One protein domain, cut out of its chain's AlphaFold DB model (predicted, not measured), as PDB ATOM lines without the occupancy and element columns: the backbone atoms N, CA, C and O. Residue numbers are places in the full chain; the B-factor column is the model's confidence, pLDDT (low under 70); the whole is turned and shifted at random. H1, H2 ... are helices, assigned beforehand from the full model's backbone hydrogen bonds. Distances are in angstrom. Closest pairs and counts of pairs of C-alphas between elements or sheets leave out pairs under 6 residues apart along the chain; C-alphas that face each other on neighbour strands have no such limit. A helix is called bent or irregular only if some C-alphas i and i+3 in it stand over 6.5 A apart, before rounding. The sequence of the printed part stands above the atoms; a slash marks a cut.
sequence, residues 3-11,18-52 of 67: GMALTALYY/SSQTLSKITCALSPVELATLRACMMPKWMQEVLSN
ATOM      1  N   GLY A   3       7.798 -27.276  41.232       84.94
ATOM      2  CA  GLY A   3       7.513 -26.166  42.148       84.94
ATOM      3  C   GLY A   3       7.677 -26.526  43.628       84.94
ATOM      4  O   GLY A   3       8.233 -25.741  44.384       84.94
ATOM      5  N   MET A   4       7.276 -27.735  44.045       86.25
ATOM      6  CA  MET A   4       7.457 -28.172  45.436       86.25
ATOM      7  C   MET A   4       8.928 -28.358  45.794       86.25
ATOM      8  O   MET A   4       9.338 -27.964  46.881       86.25
ATOM      9  N   ALA A   5       9.727 -28.926  44.887       86.19
ATOM     10  CA  ALA A   5      11.159 -29.068  45.111       86.19
ATOM     11  C   ALA A   5      11.839 -27.700  45.232       86.19
ATOM     12  O   ALA A   5      12.656 -27.504  46.126       86.19
ATOM     13  N   LEU A   6      11.447 -26.736  44.395       85.75
ATOM     14  CA  LEU A   6      11.942 -25.362  44.469       85.75
ATOM     15  C   LEU A   6      11.591 -24.704  45.814       85.75
ATOM     16  O   LEU A   6      12.463 -24.138  46.468       85.75
ATOM     17  N   THR A   7      10.335 -24.822  46.256       86.62
ATOM     18  CA  THR A   7       9.882 -24.276  47.543       86.62
ATOM     19  C   THR A   7      10.572 -24.958  48.720       86.62
ATOM     20  O   THR A   7      10.975 -24.278  49.657       86.62
ATOM     21  N   ALA A   8      10.763 -26.279  48.671       87.75
ATOM     22  CA  ALA A   8      11.481 -27.017  49.705       87.75
ATOM     23  C   ALA A   8      12.937 -26.547  49.811       87.75
ATOM     24  O   ALA A   8      13.394 -26.229  50.907       87.75
ATOM     25  N   LEU A   9      13.639 -26.428  48.677       84.06
ATOM     26  CA  LEU A   9      15.001 -25.889  48.626       84.06
ATOM     27  C   LEU A   9      15.049 -24.458  49.181       84.06
ATOM     28  O   LEU A   9      15.929 -24.139  49.974       84.06
ATOM     29  N   TYR A  10      14.088 -23.608  48.810       85.44
ATOM     30  CA  TYR A  10      13.999 -22.235  49.306       85.44
ATOM     31  C   TYR A  10      13.766 -22.171  50.822       85.44
ATOM     32  O   TYR A  10      14.409 -21.377  51.503       85.44
ATOM     33  N   TYR A  11      12.894 -23.031  51.350       88.06
ATOM     34  CA  TYR A  11      12.558 -23.080  52.773       88.06
ATOM     35  C   TYR A  11      13.703 -23.629  53.635       88.06
ATOM     36  O   TYR A  11      13.926 -23.152  54.742       88.06
ATOM     37  N   SER A  18      21.589 -29.960  53.666       81.81
ATOM     38  CA  SER A  18      22.564 -31.058  53.716       81.81
ATOM     39  C   SER A  18      22.500 -31.925  52.453       81.81
ATOM     40  O   SER A  18      21.425 -32.104  51.871       81.81
ATOM     41  N   SER A  19      23.623 -32.538  52.058       78.81
ATOM     42  CA  SER A  19      23.701 -33.464  50.913       78.81
ATOM     43  C   SER A  19      22.675 -34.599  50.994       78.81
ATOM     44  O   SER A  19      22.153 -35.042  49.972       78.81
ATOM     45  N   GLN A  20      22.333 -35.046  52.206       82.19
ATOM     46  CA  GLN A  20      21.321 -36.079  52.419       82.19
ATOM     47  C   GLN A  20      19.906 -35.580  52.086       82.19
ATOM     48  O   GLN A  20      19.159 -36.263  51.386       82.19
ATOM     49  N   THR A  21      19.547 -34.381  52.544       82.94
ATOM     50  CA  THR A  21      18.254 -33.746  52.248       82.94
ATOM     51  C   THR A  21      18.130 -33.455  50.759       82.94
ATOM     52  O   THR A  21      17.097 -33.736  50.156       82.94
ATOM     53  N   LEU A  22      19.212 -32.973  50.146       83.00
ATOM     54  CA  LEU A  22      19.271 -32.748  48.710       83.00
ATOM     55  C   LEU A  22      19.034 -34.040  47.928       83.00
ATOM     56  O   LEU A  22      18.193 -34.057  47.037       83.00
ATOM     57  N   SER A  23      19.727 -35.120  48.296       83.44
ATOM     58  CA  SER A  23      19.573 -36.433  47.667       83.44
ATOM     59  C   SER A  23      18.140 -36.954  47.776       83.44
ATOM     60  O   SER A  23      17.606 -37.508  46.822       83.44
ATOM     61  N   LYS A  24      17.464 -36.727  48.908       86.56
ATOM     62  CA  LYS A  24      16.050 -37.097  49.080       86.56
ATOM     63  C   LYS A  24      15.133 -36.293  48.158       86.56
ATOM     64  O   LYS A  24      14.233 -36.874  47.558       86.56
ATOM     65  N   ILE A  25      15.382 -34.990  48.009       84.69
ATOM     66  CA  ILE A  25      14.616 -34.111  47.115       84.69
ATOM     67  C   ILE A  25      14.843 -34.499  45.650       84.69
ATOM     68  O   ILE A  25      13.883 -34.616  44.896       84.69
ATOM     69  N   THR A  26      16.091 -34.736  45.238       82.81
ATOM     70  CA  THR A  26      16.415 -35.106  43.854       82.81
ATOM     71  C   THR A  26      15.974 -36.523  43.505       82.81
ATOM     72  O   THR A  26      15.550 -36.746  42.378       82.81
ATOM     73  N   CYS A  27      15.991 -37.460  44.456       84.81
ATOM     74  CA  CYS A  27      15.482 -38.823  44.270       84.81
ATOM     75  C   CYS A  27      13.945 -38.870  44.172       84.81
ATOM     76  O   CYS A  27      13.390 -39.732  43.498       84.81
ATOM     77  N   ALA A  28      13.244 -37.913  44.790       86.06
ATOM     78  CA  ALA A  28      11.798 -37.750  44.630       86.06
ATOM     79  C   ALA A  28      11.399 -37.117  43.279       86.06
ATOM     80  O   ALA A  28      10.213 -37.072  42.950       86.06
ATOM     81  N   LEU A  29      12.365 -36.614  42.503       85.12
ATOM     82  CA  LEU A  29      12.143 -36.011  41.194       85.12
ATOM     83  C   LEU A  29      12.498 -36.995  40.083       85.12
ATOM     84  O   LEU A  29      13.526 -37.666  40.111       85.12
ATOM     85  N   SER A  30      11.675 -37.018  39.038       86.69
ATOM     86  CA  SER A  30      12.059 -37.692  37.796       86.69
ATOM     87  C   SER A  30      13.191 -36.926  37.096       86.69
ATOM     88  O   SER A  30      13.278 -35.706  37.242       86.69
ATOM     89  N   PRO A  31      14.021 -37.578  36.264       84.50
ATOM     90  CA  PRO A  31      15.116 -36.913  35.549       84.50
ATOM     91  C   PRO A  31      14.652 -35.720  34.696       84.50
ATOM     92  O   PRO A  31      15.341 -34.704  34.633       84.50
ATOM     93  N   VAL A  32      13.453 -35.795  34.108       87.69
ATOM     94  CA  VAL A  32      12.826 -34.677  33.377       87.69
ATOM     95  C   VAL A  32      12.502 -33.506  34.308       87.69
ATOM     96  O   VAL A  32      12.740 -32.349  33.971       87.69
ATOM     97  N   GLU A  33      11.997 -33.790  35.508       87.31
ATOM     98  CA  GLU A  33      11.684 -32.760  36.498       87.31
ATOM     99  C   GLU A  33      12.945 -32.153  37.106       87.31
ATOM    100  O   GLU A  33      12.977 -30.954  37.352       87.31
ATOM    101  N   LEU A  34      14.001 -32.944  37.290       83.94
ATOM    102  CA  LEU A  34      15.309 -32.467  37.728       83.94
ATOM    103  C   LEU A  34      15.944 -31.539  36.683       83.94
ATOM    104  O   LEU A  34      16.482 -30.488  37.029       83.94
ATOM    105  N   ALA A  35      15.862 -31.902  35.400       85.12
ATOM    106  CA  ALA A  35      16.326 -31.059  34.301       85.12
ATOM    107  C   ALA A  35      15.515 -29.758  34.209       85.12
ATOM    108  O   ALA A  35      16.089 -28.680  34.072       85.12
ATOM    109  N   THR A  36      14.192 -29.849  34.366       88.31
ATOM    110  CA  THR A  36      13.303 -28.678  34.400       88.31
ATOM    111  C   THR A  36      13.612 -27.784  35.595       88.31
ATOM    112  O   THR A  36      13.702 -26.572  35.437       88.31
ATOM    113  N   LEU A  37      13.843 -28.377  36.773       84.75
ATOM    114  CA  LEU A  37      14.279 -27.662  37.966       84.75
ATOM    115  C   LEU A  37      15.556 -26.889  37.640       84.75
ATOM    116  O   LEU A  37      15.545 -25.674  37.724       84.75
ATOM    117  N   ARG A  38      16.611 -27.545  37.146       81.44
ATOM    118  CA  ARG A  38      17.886 -26.898  36.771       81.44
ATOM    119  C   ARG A  38      17.757 -25.775  35.736       81.44
ATOM    120  O   ARG A  38      18.576 -24.864  35.753       81.44
ATOM    121  N   ALA A  39      16.765 -25.839  34.852       84.00
ATOM    122  CA  ALA A  39      16.506 -24.801  33.856       84.00
ATOM    123  C   ALA A  39      15.799 -23.559  34.435       84.00
ATOM    124  O   ALA A  39      15.797 -22.504  33.798       84.00
ATOM    125  N   CYS A  40      15.202 -23.649  35.628       82.44
ATOM    126  CA  CYS A  40      14.603 -22.497  36.292       82.44
ATOM    127  C   CYS A  40      15.674 -21.507  36.769       82.44
ATOM    128  O   CYS A  40      16.713 -21.892  37.308       82.44
ATOM    129  N   MET A  41      15.381 -20.207  36.652       77.00
ATOM    130  CA  MET A  41      16.210 -19.162  37.250       77.00
ATOM    131  C   MET A  41      16.226 -19.309  38.774       77.00
ATOM    132  O   MET A  41      15.262 -18.975  39.461       77.00
ATOM    133  N   MET A  42      17.345 -19.809  39.290       80.75
ATOM    134  CA  MET A  42      17.592 -19.998  40.714       80.75
ATOM    135  C   MET A  42      18.725 -19.105  41.217       80.75
ATOM    136  O   MET A  42      19.629 -18.766  40.447       80.75
ATOM    137  N   PRO A  43      18.726 -18.750  42.514       80.25
ATOM    138  CA  PRO A  43      19.849 -18.049  43.120       80.25
ATOM    139  C   PRO A  43      21.125 -18.897  43.030       80.25
ATOM    140  O   PRO A  43      21.070 -20.126  43.092       80.25
ATOM    141  N   LYS A  44      22.282 -18.229  42.911       80.88
ATOM    142  CA  LYS A  44      23.592 -18.866  42.667       80.88
ATOM    143  C   LYS A  44      23.861 -20.065  43.580       80.88
ATOM    144  O   LYS A  44      24.182 -21.136  43.084       80.88
ATOM    145  N   TRP A  45      23.620 -19.912  44.882       81.19
ATOM    146  CA  TRP A  45      23.846 -20.976  45.862       81.19
ATOM    147  C   TRP A  45      23.033 -22.251  45.571       81.19
ATOM    148  O   TRP A  45      23.519 -23.354  45.783       81.19
ATOM    149  N   MET A  46      21.809 -22.129  45.051       83.19
ATOM    150  CA  MET A  46      20.932 -23.272  44.774       83.19
ATOM    151  C   MET A  46      21.335 -23.972  43.467       83.19
ATOM    152  O   MET A  46      21.276 -25.199  43.380       83.19
ATOM    153  N   GLN A  47      21.827 -23.211  42.479       82.19
ATOM    154  CA  GLN A  47      22.415 -23.773  41.257       82.19
ATOM    155  C   GLN A  47      23.700 -24.555  41.545       82.19
ATOM    156  O   GLN A  47      23.881 -25.650  41.011       82.19
ATOM    157  N   GLU A  48      24.575 -24.026  42.404       81.62
ATOM    158  CA  GLU A  48      25.812 -24.706  42.806       81.62
ATOM    159  C   GLU A  48      25.511 -26.053  43.460       81.62
ATOM    160  O   GLU A  48      26.095 -27.076  43.098       81.62
ATOM    161  N   VAL A  49      24.517 -26.092  44.347       80.81
ATOM    162  CA  VAL A  49      24.141 -27.335  45.011       80.81
ATOM    163  C   VAL A  49      23.496 -28.340  44.044       80.81
ATOM    164  O   VAL A  49      23.835 -29.522  44.070       80.81
ATOM    165  N   LEU A  50      22.618 -27.898  43.138       78.50
ATOM    166  CA  LEU A  50      22.016 -28.775  42.120       78.50
ATOM    167  C   LEU A  50      23.031 -29.325  41.112       78.50
ATOM    168  O   LEU A  50      22.825 -30.418  40.572       78.50
ATOM    169  N   SER A  51      24.108 -28.582  40.865       77.00
ATOM    170  CA  SER A  51      25.234 -29.014  40.032       77.00
ATOM    171  C   SER A  51      26.057 -30.081  40.757       77.00
ATOM    172  O   SER A  51      26.355 -31.128  40.178       77.00
ATOM    173  N   ASN A  52      26.310 -29.872  42.053       69.50
ATOM    174  CA  ASN A  52      27.032 -30.806  42.919       69.50
ATOM    175  C   ASN A  52      26.234 -32.085  43.247       69.50
ATOM    176  O   ASN A  52      26.820 -33.110  43.574       69.50
TER     177      ASN A  52
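This is residues 3 to 11 and 18 to 52 of the 67 residues of an uncharacterized protein of Pseudomonas plecoglossicida (UniProt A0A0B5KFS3). Picture three short helices, H2, H3 and H4, following one another so that their centres make a triangle, with a fourth, H1, over one face of that triangle and close to all three, while H4 slants away from H1 toward its end at residue 52. It is a small, rounded cluster of four helices of equal length, with no two of them clearly touching. The printed part has 44 residues, with four named helices in the order H1, H2, H3, H4 and no named strand; the class is all helix. The whole is compact, with a radius of gyration of the C-alphas of 9.5 A, and spans 23 by 22 by 19 A along its three main axes.

Find C-alpha 3 at (7.513, -26.166, 42.148); from there H1, residues 3 to 11, runs 12.2 A from first to last C-alpha. Look next at C-alpha 19 at (23.701, -33.464, 50.913), where H2, residues 19 to 27, begins its 11.8 A. H3, residues 31 to 39, measures 12.3 A. H4, residues 44 to 52, measures 12.4 A and ends at C-alpha 52 at (27.032, -30.806, 42.919). Each helix has 9 residues, and no helix is bent or irregular.

Start from H1 and look at Ala 5: its C-alpha is 6.4 A from that of Ile 25, the closest pair of H1 and H2. These two helices are close but not clearly touching, at a shallow tilt of 11 degrees, opposite ways. H1 is also close to but not clearly touching H3, at a steep tilt of 57 degrees, the same way; the closest C-alphas, of Leu 6 and Leu 37, are 7.3 A apart. With H4 it is again close but not clearly touching, at a steep tilt of 67 degrees, opposite ways, and the closest C-alphas are those of Leu 9 and Met 46, 7.5 A apart. Now go round the other three. H2 and H3 are close but not clearly touching, at a steep tilt of 63 degrees, opposite ways; their closest C-alphas, of Thr 26 and Leu 34, are 6.8 A apart. H3 and H4 are close but not clearly touching, at a shallow tilt of 31 degrees, opposite ways, with the C-alphas of Arg 38 and Leu 50 the closest at 7.0 A. H2 and H4 are near each other, with 7 pairs of C-alphas within 10 A. In H1, H2, H3 and H4 every O i to N i+4 pair is within hydrogen-bond range.

The two C-alphas farthest apart are those of Gln 20 and Met 41, at 23.3 A. Residues 12 to 17 are cut out between H1 and H2, and C-alphas 11 and 18 are 12.8 A apart across the cut. Of the links that are printed whole, H2 to H3 and H3 to H4 are tight, with 3 and 4 residues. The mean pLDDT of the printed part is 83.3; look at residue 52 for the one value under 70.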